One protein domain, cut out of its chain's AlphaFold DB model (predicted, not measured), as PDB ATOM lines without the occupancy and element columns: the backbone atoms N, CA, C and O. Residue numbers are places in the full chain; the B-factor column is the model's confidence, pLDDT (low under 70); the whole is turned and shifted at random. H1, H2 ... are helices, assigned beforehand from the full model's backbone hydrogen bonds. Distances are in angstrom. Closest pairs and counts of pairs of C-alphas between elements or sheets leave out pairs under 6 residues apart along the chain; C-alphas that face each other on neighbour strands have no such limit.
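What this domain is: This is residues 460 to 548 of the 548 residues of the protein "Cytochrom_CIII domain-containing protein" of Acetothermus autotrophicum (UniProt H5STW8). This domain has little regular structure: a chain mostly of loops, with six short helices round its rim, H1 near H4 at one end, H5 near H6 at the other, and H2 and H3 along one long side. The printed part has 89 residues, 27 of them in H1 to H6, with no named strand; its class is all helix. It is only just compact, close to loose, with a radius of gyration of the C-alphas of 14.1 A and spans of 40 by 28 by 22 A.

How they stand to each other: H3, residues 492 to 497, is close to but not clearly touching H2, residues 470 to 473; their closest C-alphas, Ile 496 and Ser 470, are 7.4 A apart. Likewise close are H1, residues 462 to 465, and H4, residues 514 to 517, by C-alphas 462 and 514, 7.0 A, and H5, residues 527 to 531, and H6, residues 543 to 546, by C-alphas 527 and 546, 5.9 A. H3 and H5 are apart. Every O i to N i+4 pair is within hydrogen-bond range in H3 and H5; the others are too short for one.

Where its parts are: H3 spans 8.4 A from C-alpha 492 at (-38.579, 35.767, 19.380); H5 spans 6.1 A. H6 ends at C-alpha 546, (-47.849, 24.646, 5.000).

The domain as a whole: The printed part has no cut. The links H2 to H3, H3 to H4 and H5 to H6 are long. Residues 480 to 489, 518 to 526 and 535 to 548 have pLDDT under 70.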
ATOM      1  N   PRO A 460     -27.239  47.678   5.928       84.88
ATOM      2  CA  PRO A 460     -25.933  47.142   5.552       84.88
ATOM      3  C   PRO A 460     -25.911  46.323   4.250       84.88
ATOM      4  O   PRO A 460     -26.897  45.689   3.863       84.88
ATOM      5  N   THR A 461     -24.747  46.318   3.585       86.31
ATOM      6  CA  THR A 461     -24.470  45.483   2.402       86.31
ATOM      7  C   THR A 461     -24.446  43.997   2.761       86.31
ATOM      8  O   THR A 461     -24.345  43.641   3.934       86.31
ATOM      9  N   ALA A 462     -24.496  43.123   1.752       86.75
ATOM     10  CA  ALA A 462     -24.414  41.676   1.951       86.75
ATOM     11  C   ALA A 462     -23.149  41.264   2.728       86.75
ATOM     12  O   ALA A 462     -23.228  40.423   3.616       86.75
ATOM     13  N   GLU A 463     -21.999  41.904   2.469       86.75
ATOM     14  CA  GLU A 463     -20.755  41.586   3.184       86.75
ATOM     15  C   GLU A 463     -20.847  41.906   4.675       86.75
ATOM     16  O   GLU A 463     -20.354  41.143   5.500       86.75
ATOM     17  N   ARG A 464     -21.496  43.024   5.029       85.88
ATOM     18  CA  ARG A 464     -21.708  43.387   6.431       85.88
ATOM     19  C   ARG A 464     -22.781  42.513   7.071       85.88
ATOM     20  O   ARG A 464     -22.592  42.105   8.208       85.88
ATOM     21  N   MET A 465     -23.852  42.181   6.348       86.50
ATOM     22  CA  MET A 465     -24.895  41.257   6.813       86.50
ATOM     23  C   MET A 465     -24.338  39.864   7.137       86.50
ATOM     24  O   MET A 465     -24.756  39.272   8.125       86.50
ATOM     25  N   ALA A 466     -23.360  39.376   6.371       85.69
ATOM     26  CA  ALA A 466     -22.707  38.085   6.604       85.69
ATOM     27  C   ALA A 466     -21.857  38.027   7.890       85.69
ATOM     28  O   ALA A 466     -21.438  36.945   8.294       85.69
ATOM     29  N   GLN A 467     -21.575  39.176   8.510       86.75
ATOM     30  CA  GLN A 467     -20.757  39.291   9.723       86.75
ATOM     31  C   GLN A 467     -21.585  39.561  10.987       86.75
ATOM     32  O   GLN A 467     -21.010  39.624  12.069       86.75
ATOM     33  N   LEU A 468     -22.900  39.775  10.859       83.06
ATOM     34  CA  LEU A 468     -23.767  40.088  11.995       83.06
ATOM     35  C   LEU A 468     -24.164  38.816  12.746       83.06
ATOM     36  O   LEU A 468     -24.621  37.843  12.148       83.06
ATOM     37  N   GLU A 469     -24.075  38.869  14.069       81.94
ATOM     38  CA  GLU A 469     -24.647  37.872  14.966       81.94
ATOM     39  C   GLU A 469     -26.086  38.253  15.354       81.94
ATOM     40  O   GLU A 469     -26.536  39.390  15.184       81.94
ATOM     41  N   SER A 470     -26.837  37.315  15.940       76.31
ATOM     42  CA  SER A 470     -28.237  37.545  16.355       76.31
ATOM     43  C   SER A 470     -28.420  38.772  17.253       76.31
ATOM     44  O   SER A 470     -29.442  39.450  17.181       76.31
ATOM     45  N   GLN A 471     -27.434  39.053  18.105       79.31
ATOM     46  CA  GLN A 471     -27.421  40.211  18.998       79.31
ATOM     47  C   GLN A 471     -27.244  41.536  18.243       79.31
ATOM     48  O   GLN A 471     -27.844  42.535  18.633       79.31
ATOM     49  N   ASP A 472     -26.515  41.536  17.125       84.69
ATOM     50  CA  ASP A 472     -26.299  42.742  16.327       84.69
ATOM     51  C   ASP A 472     -27.581  43.159  15.597       84.69
ATOM     52  O   ASP A 472     -27.888  44.347  15.478       84.69
ATOM     53  N   CYS A 473     -28.394  42.179  15.188       81.69
ATOM     54  CA  CYS A 473     -29.725  42.420  14.635       81.69
ATOM     55  C   CYS A 473     -30.625  43.189  15.617       81.69
ATOM     56  O   CYS A 473     -31.446  44.003  15.190       81.69
ATOM     57  N   LEU A 474     -30.462  42.979  16.929       82.62
ATOM     58  CA  LEU A 474     -31.291  43.618  17.956       82.62
ATOM     59  C   LEU A 474     -30.984  45.105  18.161       82.62
ATOM     60  O   LEU A 474     -31.818  45.826  18.706       82.62
ATOM     61  N   HIS A 475     -29.851  45.607  17.661       80.94
ATOM     62  CA  HIS A 475     -29.606  47.052  17.613       80.94
ATOM     63  C   HIS A 475     -30.586  47.773  16.674       80.94
ATOM     64  O   HIS A 475     -30.906  48.943  16.886       80.94
ATOM     65  N   CYS A 476     -31.107  47.062  15.668       77.06
ATOM     66  CA  CYS A 476     -32.026  47.590  14.660       77.06
ATOM     67  C   CYS A 476     -33.412  46.917  14.672       77.06
ATOM     68  O   CYS A 476     -34.310  47.348  13.943       77.06
ATOM     69  N   HIS A 477     -33.647  45.894  15.495       78.38
ATOM     70  CA  HIS A 477     -34.919  45.172  15.558       78.38
ATOM     71  C   HIS A 477     -35.326  44.882  17.003       78.38
ATOM     72  O   HIS A 477     -34.524  44.434  17.813       78.38
ATOM     73  N   GLU A 478     -36.601  45.091  17.325       75.94
ATOM     74  CA  GLU A 478     -37.139  44.683  18.621       75.94
ATOM     75  C   GLU A 478     -37.451  43.180  18.611       75.94
ATOM     76  O   GLU A 478     -38.099  42.680  17.691       75.94
ATOM     77  N   ALA A 479     -37.040  42.456  19.658       70.94
ATOM     78  CA  ALA A 479     -37.394  41.043  19.837       70.94
ATOM     79  C   ALA A 479     -38.889  40.844  20.163       70.94
ATOM     80  O   ALA A 479     -39.443  39.756  19.999       70.94
ATOM     81  N   LYS A 480     -39.576  41.898  20.608       68.94
ATOM     82  CA  LYS A 480     -40.983  41.849  20.997       68.94
ATOM     83  C   LYS A 480     -41.895  42.137  19.806       68.94
ATOM     84  O   LYS A 480     -42.509  43.194  19.706       68.94
ATOM     85  N   LEU A 481     -41.971  41.186  18.881       62.66
ATOM     86  CA  LEU A 481     -42.855  41.281  17.717       62.66
ATOM     87  C   LEU A 481     -44.270  40.771  18.044       62.66
ATOM     88  O   LEU A 481     -44.410  39.805  18.802       62.66
ATOM     89  N   PRO A 482     -45.329  41.377  17.470       52.34
ATOM     90  CA  PRO A 482     -46.686  40.867  17.623       52.34
ATOM     91  C   PRO A 482     -46.779  39.427  17.087       52.34
ATOM     92  O   PRO A 482     -46.099  39.083  16.111       52.34
ATOM     93  N   PRO A 483     -47.594  38.558  17.712       52.97
ATOM     94  CA  PRO A 483     -47.719  37.171  17.286       52.97
ATOM     95  C   PRO A 483     -48.207  37.105  15.834       52.97
ATOM     96  O   PRO A 483     -49.251  37.649  15.491       52.97
ATOM     97  N   ARG A 484     -47.460  36.403  14.973       50.16
ATOM     98  CA  ARG A 484     -47.808  36.232  13.548       50.16
ATOM     99  C   ARG A 484     -49.058  35.383  13.308       50.16
ATOM    100  O   ARG A 484     -49.557  35.337  12.189       50.16
ATOM    101  N   SER A 485     -49.526  34.665  14.325       52.41
ATOM    102  CA  SER A 485     -50.632  33.720  14.234       52.41
ATOM    103  C   SER A 485     -51.413  33.698  15.544       52.41
ATOM    104  O   SER A 485     -50.831  33.605  16.624       52.41
ATOM    105  N   ALA A 486     -52.743  33.709  15.439       48.97
ATOM    106  CA  ALA A 486     -53.643  33.522  16.577       48.97
ATOM    107  C   ALA A 486     -53.558  32.103  17.179       48.97
ATOM    108  O   ALA A 486     -54.012  31.886  18.300       48.97
ATOM    109  N   LYS A 487     -52.995  31.133  16.441       52.28
ATOM    110  CA  LYS A 487     -52.959  29.708  16.819       52.28
ATOM    111  C   LYS A 487     -51.584  29.214  17.272       52.28
ATOM    112  O   LYS A 487     -51.530  28.267  18.043       52.28
ATOM    113  N   ALA A 488     -50.497  29.831  16.811       57.47
ATOM    114  CA  ALA A 488     -49.132  29.439  17.156       57.47
ATOM    115  C   ALA A 488     -48.313  30.677  17.534       57.47
ATOM    116  O   ALA A 488     -48.099  31.573  16.714       57.47
ATOM    117  N   LYS A 489     -47.885  30.739  18.796       62.41
ATOM    118  CA  LYS A 489     -47.088  31.846  19.329       62.41
ATOM    119  C   LYS A 489     -45.610  31.481  19.248       62.41
ATOM    120  O   LYS A 489     -45.174  30.559  19.923       62.41
ATOM    121  N   PHE A 490     -44.852  32.249  18.472       71.06
ATOM    122  CA  PHE A 490     -43.396  32.134  18.371       71.06
ATOM    123  C   PHE A 490     -42.738  33.395  18.951       71.06
ATOM    124  O   PHE A 490     -42.449  34.342  18.210       71.06
ATOM    125  N   PRO A 491     -42.563  33.471  20.283       75.31
ATOM    126  CA  PRO A 491     -41.908  34.614  20.912       75.31
ATOM    127  C   PRO A 491     -40.428  34.636  20.517       75.31
ATOM    128  O   PRO A 491     -39.688  33.706  20.842       75.31
ATOM    129  N   HIS A 492     -39.982  35.681  19.811       81.44
ATOM    130  CA  HIS A 492     -38.579  35.767  19.380       81.44
ATOM    131  C   HIS A 492     -37.639  35.850  20.591       81.44
ATOM    132  O   HIS A 492     -36.574  35.255  20.556       81.44
ATOM    133  N   GLU A 493     -38.066  36.483  21.690       80.88
ATOM    134  CA  GLU A 493     -37.315  36.547  22.955       80.88
ATOM    135  C   GLU A 493     -36.885  35.159  23.459       80.88
ATOM    136  O   GLU A 493     -35.726  34.959  23.810       80.88
ATOM    137  N   THR A 494     -37.790  34.174  23.433       80.88
ATOM    138  CA  THR A 494     -37.488  32.804  23.873       80.88
ATOM    139  C   THR A 494     -36.510  32.111  22.930       80.88
ATOM    140  O   THR A 494     -35.576  31.464  23.388       80.88
ATOM    141  N   HIS A 495     -36.684  32.267  21.618       82.06
ATOM    142  CA  HIS A 495     -35.812  31.627  20.628       82.06
ATOM    143  C   HIS A 495     -34.402  32.233  20.644       82.06
ATOM    144  O   HIS A 495     -33.415  31.505  20.572       82.06
ATOM    145  N   ILE A 496     -34.302  33.551  20.826       80.38
ATOM    146  CA  ILE A 496     -33.027  34.252  20.996       80.38
ATOM    147  C   ILE A 496     -32.344  33.811  22.299       80.38
ATOM    148  O   ILE A 496     -31.147  33.543  22.287       80.38
ATOM    149  N   ALA A 497     -33.087  33.667  23.404       82.50
ATOM    150  CA  ALA A 497     -32.544  33.166  24.674       82.50
ATOM    151  C   ALA A 497     -32.042  31.711  24.585       82.50
ATOM    152  O   ALA A 497     -31.148  31.317  25.332       82.50
ATOM    153  N   LEU A 498     -32.590  30.927  23.651       85.31
ATOM    154  CA  LEU A 498     -32.123  29.585  23.292       85.31
ATOM    155  C   LEU A 498     -30.986  29.595  22.255       85.31
ATOM    156  O   LEU A 498     -30.633  28.540  21.736       85.31
ATOM    157  N   TRP A 499     -30.404  30.763  21.963       83.00
ATOM    158  CA  TRP A 499     -29.295  30.947  21.020       83.00
ATOM    159  C   TRP A 499     -29.620  30.557  19.570       83.00
ATOM    160  O   TRP A 499     -28.720  30.287  18.775       83.00
ATOM    161  N   ILE A 500     -30.901  30.555  19.191       83.94
ATOM    162  CA  ILE A 500     -31.311  30.308  17.807       83.94
ATOM    163  C   ILE A 500     -30.993  31.552  16.972       83.94
ATOM    164  O   ILE A 500     -31.426  32.661  17.294       83.94
ATOM    165  N   ARG A 501     -30.238  31.369  15.882       83.94
ATOM    166  CA  ARG A 501     -29.881  32.472  14.981       83.94
ATOM    167  C   ARG A 501     -31.064  32.947  14.149       83.94
ATOM    168  O   ARG A 501     -31.873  32.141  13.697       83.94
ATOM    169  N   CYS A 502     -31.135  34.254  13.894       81.62
ATOM    170  CA  CYS A 502     -32.233  34.859  13.132       81.62
ATOM    171  C   CYS A 502     -32.383  34.239  11.732       81.62
ATOM    172  O   CYS A 502     -33.498  33.970  11.296       81.62
ATOM    173  N   GLU A 503     -31.272  33.952  11.055       81.25
ATOM    174  CA  GLU A 503     -31.227  33.323   9.724       81.25
ATOM    175  C   GLU A 503     -31.848  31.923   9.653       81.25
ATOM    176  O   GLU A 503     -32.237  31.495   8.571       81.25
ATOM    177  N   ALA A 504     -31.994  31.229  10.788       80.38
ATOM    178  CA  ALA A 504     -32.656  29.929  10.828       80.38
ATOM    179  C   ALA A 504     -34.138  30.046  10.429       80.38
ATOM    180  O   ALA A 504     -34.688  29.145   9.808       80.38
ATOM    181  N   CYS A 505     -34.768  31.184  10.739       78.31
ATOM    182  CA  CYS A 505     -36.149  31.486  10.353       78.31
ATOM    183  C   CYS A 505     -36.234  32.543   9.240       78.31
ATOM    184  O   CYS A 505     -37.225  32.607   8.518       78.31
ATOM    185  N   HIS A 506     -35.209  33.387   9.107       79.81
ATOM    186  CA  HIS A 506     -35.087  34.431   8.095       79.81
ATOM    187  C   HIS A 506     -34.078  34.013   7.015       79.81
ATOM    188  O   HIS A 506     -33.021  34.621   6.870       79.81
ATOM    189  N   GLU A 507     -34.397  32.959   6.267       78.12
ATOM    190  CA  GLU A 507     -33.575  32.450   5.162       78.12
ATOM    191  C   GLU A 507     -33.010  33.556   4.242       78.12
ATOM    192  O   GLU A 507     -33.714  34.446   3.762       78.12
ATOM    193  N   GLY A 508     -31.700  33.518   4.001       78.94
ATOM    194  CA  GLY A 508     -31.021  34.474   3.125       78.94
ATOM    195  C   GLY A 508     -30.802  35.871   3.721       78.94
ATOM    196  O   GLY A 508     -30.171  36.694   3.061       78.94
ATOM    197  N   VAL A 509     -31.239  36.154   4.959       81.06
ATOM    198  CA  VAL A 509     -31.071  37.483   5.588       81.06
ATOM    199  C   VAL A 509     -29.608  37.901   5.727       81.06
ATOM    200  O   VAL A 509     -29.299  39.078   5.586       81.06
ATOM    201  N   THR A 510     -28.700  36.951   5.948       84.25
ATOM    202  CA  THR A 510     -27.253  37.195   6.049       84.25
ATOM    203  C   THR A 510     -26.528  37.094   4.703       84.25
ATOM    204  O   THR A 510     -25.333  37.361   4.631       84.25
ATOM    205  N   GLN A 511     -27.232  36.734   3.622       84.06
ATOM    206  CA  GLN A 511     -26.640  36.444   2.307       84.06
ATOM    207  C   GLN A 511     -26.855  37.558   1.273       84.06
ATOM    208  O   GLN A 511     -26.158  37.594   0.261       84.06
ATOM    209  N   ILE A 512     -27.806  38.465   1.508       83.50
ATOM    210  CA  ILE A 512     -28.095  39.601   0.624       83.50
ATOM    211  C   ILE A 512     -28.048  40.920   1.395       83.50
ATOM    212  O   ILE A 512     -28.078  40.946   2.625       83.50
ATOM    213  N   GLY A 513     -27.961  42.038   0.672       84.00
ATOM    214  CA  GLY A 513     -28.006  43.359   1.295       84.00
ATOM    215  C   GLY A 513     -29.352  43.604   1.976       84.00
ATOM    216  O   GLY A 513     -30.401  43.230   1.445       84.00
ATOM    217  N   HIS A 514     -29.347  44.278   3.127       83.00
ATOM    218  CA  HIS A 514     -30.561  44.448   3.929       83.00
ATOM    219  C   HIS A 514     -31.659  45.232   3.181       83.00
ATOM    220  O   HIS A 514     -32.841  44.945   3.344       83.00
ATOM    221  N   LEU A 515     -31.284  46.176   2.303       77.06
ATOM    222  CA  LEU A 515     -32.230  46.872   1.414       77.06
ATOM    223  C   LEU A 515     -32.955  45.919   0.454       77.06
ATOM    224  O   LEU A 515     -34.146  46.082   0.207       77.06
ATOM    225  N   GLU A 516     -32.245  44.930  -0.089       76.12
ATOM    226  CA  GLU A 516     -32.814  43.946  -1.011       76.12
ATOM    227  C   GLU A 516     -33.710  42.944  -0.270       76.12
ATOM    228  O   GLU A 516     -34.761  42.544  -0.776       76.12
ATOM    229  N   PHE A 517     -33.334  42.593   0.961       78.12
ATOM    230  CA  PHE A 517     -34.103  41.691   1.814       78.12
ATOM    231  C   PHE A 517     -35.494  42.242   2.166       78.12
ATOM    232  O   PHE A 517     -36.476  41.499   2.129       78.12
ATOM    233  N   LEU A 518     -35.616  43.551   2.426       68.50
ATOM    234  CA  LEU A 518     -36.890  44.199   2.786       68.50
ATOM    235  C   LEU A 518     -37.996  44.025   1.725       68.50
ATOM    236  O   LEU A 518     -39.177  44.040   2.074       68.50
ATOM    237  N   GLY A 519     -37.639  43.815   0.454       59.56
ATOM    238  CA  GLY A 519     -38.590  43.603  -0.644       59.56
ATOM    239  C   GLY A 519     -39.029  42.149  -0.863       59.56
ATOM    240  O   GLY A 519     -40.004  41.918  -1.574       59.56
ATOM    241  N   ARG A 520     -38.341  41.167  -0.263       64.44
ATOM    242  CA  ARG A 520     -38.608  39.726  -0.466       64.44
ATOM    243  C   ARG A 520     -39.541  39.120   0.591       64.44
ATOM    244  O   ARG A 520     -39.966  37.975   0.454       64.44
ATOM    245  N   GLY A 521     -39.912  39.906   1.606       57.31
ATOM    246  CA  GLY A 521     -40.670  39.434   2.763       57.31
ATOM    247  C   GLY A 521     -39.820  38.548   3.679       57.31
ATOM    248  O   GLY A 521     -38.709  38.155   3.344       57.31
ATOM    249  N   VAL A 522     -40.335  38.243   4.873       60.75
ATOM    250  CA  VAL A 522     -39.663  37.282   5.757       60.75
ATOM    251  C   VAL A 522     -39.968  35.869   5.254       60.75
ATOM    252  O   VAL A 522     -41.155  35.543   5.139       60.75
ATOM    253  N   PRO A 523     -38.944  35.040   4.998       61.41
ATOM    254  CA  PRO A 523     -39.111  33.638   4.637       61.41
ATOM    255  C   PRO A 523     -40.063  32.927   5.595       61.41
ATOM    256  O   PRO A 523     -40.083  33.191   6.801       61.41
ATOM    257  N   LYS A 524     -40.918  32.068   5.044       63.53
ATOM    258  CA  LYS A 524     -41.859  31.266   5.826       63.53
ATOM    259  C   LYS A 524     -41.222  29.892   6.021       63.53
ATOM    260  O   LYS A 524     -41.255  29.113   5.073       63.53
ATOM    261  N   PRO A 525     -40.637  29.589   7.193       65.50
ATOM    262  CA  PRO A 525     -40.102  28.259   7.430       65.50
ATOM    263  C   PRO A 525     -41.203  27.209   7.243       65.50
ATOM    264  O   PRO A 525     -42.352  27.412   7.653       65.50
ATOM    265  N   GLY A 526     -40.851  26.109   6.578       66.88
ATOM    266  CA  GLY A 526     -41.760  24.997   6.325       66.88
ATOM    267  C   GLY A 526     -42.136  24.251   7.605       66.88
ATOM    268  O   GLY A 526     -41.475  24.367   8.638       66.88
ATOM    269  N   HIS A 527     -43.197  23.446   7.520       71.00
ATOM    270  CA  HIS A 527     -43.662  22.595   8.618       71.00
ATOM    271  C   HIS A 527     -42.527  21.756   9.229       71.00
ATOM    272  O   HIS A 527     -42.345  21.753  10.447       71.00
ATOM    273  N   ASP A 528     -41.741  21.100   8.375       73.19
ATOM    274  CA  ASP A 528     -40.716  20.141   8.795       73.19
ATOM    275  C   ASP A 528     -39.588  20.808   9.584       73.19
ATOM    276  O   ASP A 528     -39.094  20.252  10.563       73.19
ATOM    277  N   PHE A 529     -39.243  22.050   9.233       77.56
ATOM    278  CA  PHE A 529     -38.277  22.838   9.989       77.56
ATOM    279  C   PHE A 529     -38.752  23.046  11.433       77.56
ATOM    280  O   PHE A 529     -38.047  22.704  12.383       77.56
ATOM    281  N   CYS A 530     -39.986  23.522  11.614       74.38
ATOM    282  CA  CYS A 530     -40.542  23.800  12.937       74.38
ATOM    283  C   CYS A 530     -40.777  22.517  13.760       74.38
ATOM    284  O   CYS A 530     -40.555  22.511  14.975       74.38
ATOM    285  N   ALA A 531     -41.191  21.421  13.110       74.75
ATOM    286  CA  ALA A 531     -41.457  20.128  13.752       74.75
ATOM    287  C   ALA A 531     -40.212  19.521  14.423       74.75
ATOM    288  O   ALA A 531     -40.339  18.763  15.383       74.75
ATOM    289  N   THR A 532     -39.016  19.910  13.974       77.25
ATOM    290  CA  THR A 532     -37.738  19.443  14.533       77.25
ATOM    291  C   THR A 532     -37.537  19.889  15.989       77.25
ATOM    292  O   THR A 532     -36.952  19.157  16.784       77.25
ATOM    293  N   CYS A 533     -38.047  21.067  16.360       74.94
ATOM    294  CA  CYS A 533     -37.921  21.623  17.715       74.94
ATOM    295  C   CYS A 533     -39.235  21.584  18.512       74.94
ATOM    296  O   CYS A 533     -39.195  21.611  19.741       74.94
ATOM    297  N   HIS A 534     -40.383  21.478  17.835       75.44
ATOM    298  CA  HIS A 534     -41.719  21.474  18.445       75.44
ATOM    299  C   HIS A 534     -42.557  20.224  18.089       75.44
ATOM    300  O   HIS A 534     -43.695  20.353  17.629       75.44
ATOM    301  N   PRO A 535     -42.047  18.997  18.316       68.81
ATOM    302  CA  PRO A 535     -42.715  17.766  17.882       68.81
ATOM    303  C   PRO A 535     -44.043  17.486  18.608       68.81
ATOM    304  O   PRO A 535     -44.880  16.753  18.091       68.81
ATOM    305  N   ALA A 536     -44.247  18.059  19.802       62.94
ATOM    306  CA  ALA A 536     -45.468  17.891  20.595       62.94
ATOM    307  C   ALA A 536     -46.519  18.995  20.358       62.94
ATOM    308  O   ALA A 536     -47.710  18.749  20.550       62.94
ATOM    309  N   ASP A 537     -46.096  20.188  19.921       59.97
ATOM    310  CA  ASP A 537     -46.972  21.358  19.737       59.97
ATOM    311  C   ASP A 537     -47.510  21.470  18.298       59.97
ATOM    312  O   ASP A 537     -48.566  22.060  18.053       59.97
ATOM    313  N   ILE A 538     -46.802  20.883  17.327       60.59
ATOM    314  CA  ILE A 538     -47.148  20.922  15.902       60.59
ATOM    315  C   ILE A 538     -47.904  19.641  15.539       60.59
ATOM    316  O   ILE A 538     -47.375  18.703  14.954       60.59
ATOM    317  N   ALA A 539     -49.186  19.586  15.907       55.69
ATOM    318  CA  ALA A 539     -50.091  18.555  15.401       55.69
ATOM    319  C   ALA A 539     -50.395  18.767  13.900       55.69
ATOM    320  O   ALA A 539     -50.283  19.890  13.395       55.69
ATOM    321  N   ASN A 540     -50.901  17.717  13.226       55.44
ATOM    322  CA  ASN A 540     -51.308  17.630  11.800       55.44
ATOM    323  C   ASN A 540     -52.160  18.799  11.238       55.44
ATOM    324  O   ASN A 540     -52.458  18.859  10.047       55.44
ATOM    325  N   ASN A 541     -52.571  19.740  12.078       53.75
ATOM    326  CA  ASN A 541     -53.323  20.937  11.733       53.75
ATOM    327  C   ASN A 541     -52.468  21.992  11.002       53.75
ATOM    328  O   ASN A 541     -53.037  22.804  10.275       53.75
ATOM    329  N   CYS A 542     -51.136  21.981  11.163       58.03
ATOM    330  CA  CYS A 542     -50.227  22.897  10.455       58.03
ATOM    331  C   CYS A 542     -49.973  22.478   8.995       58.03
ATOM    332  O   CYS A 542     -49.832  23.347   8.135       58.03
ATOM    333  N   LEU A 543     -50.031  21.172   8.693       57.31
ATOM    334  CA  LEU A 543     -49.935  20.625   7.327       57.31
ATOM    335  C   LEU A 543     -51.003  21.207   6.384       57.31
ATOM    336  O   LEU A 543     -50.762  21.361   5.197       57.31
ATOM    337  N   LYS A 544     -52.173  21.613   6.902       55.69
ATOM    338  CA  LYS A 544     -53.229  22.251   6.091       55.69
ATOM    339  C   LYS A 544     -52.868  23.641   5.553       55.69
ATOM    340  O   LYS A 544     -53.531  24.100   4.630       55.69
ATOM    341  N   CYS A 545     -51.891  24.327   6.147       52.56
ATOM    342  CA  CYS A 545     -51.494  25.689   5.766       52.56
ATOM    343  C   CYS A 545     -50.053  25.783   5.240       52.56
ATOM    344  O   CYS A 545     -49.678  26.841   4.744       52.56
ATOM    345  N   HIS A 546     -49.264  24.713   5.380       57.72
ATOM    346  CA  HIS A 546     -47.849  24.646   5.000       57.72
ATOM    347  C   HIS A 546     -47.523  23.474   4.054       57.72
ATOM    348  O   HIS A 546     -46.348  23.228   3.801       57.72
ATOM    349  N   ASN A 547     -48.534  22.763   3.536       47.72
ATOM    350  CA  ASN A 547     -48.374  21.921   2.350       47.72
ATOM    351  C   ASN A 547     -48.465  22.809   1.108       47.72
ATOM    352  O   ASN A 547     -49.571  23.116   0.665       47.72
ATOM    353  N   ASP A 548     -47.290  23.262   0.676       40.03
ATOM    354  CA  ASP A 548     -46.840  23.621  -0.681       40.03
ATOM    355  C   ASP A 548     -45.762  24.711  -0.595       40.03
ATOM    356  O   ASP A 548     -46.070  25.849  -0.158       40.03
TER     357      ASP A 548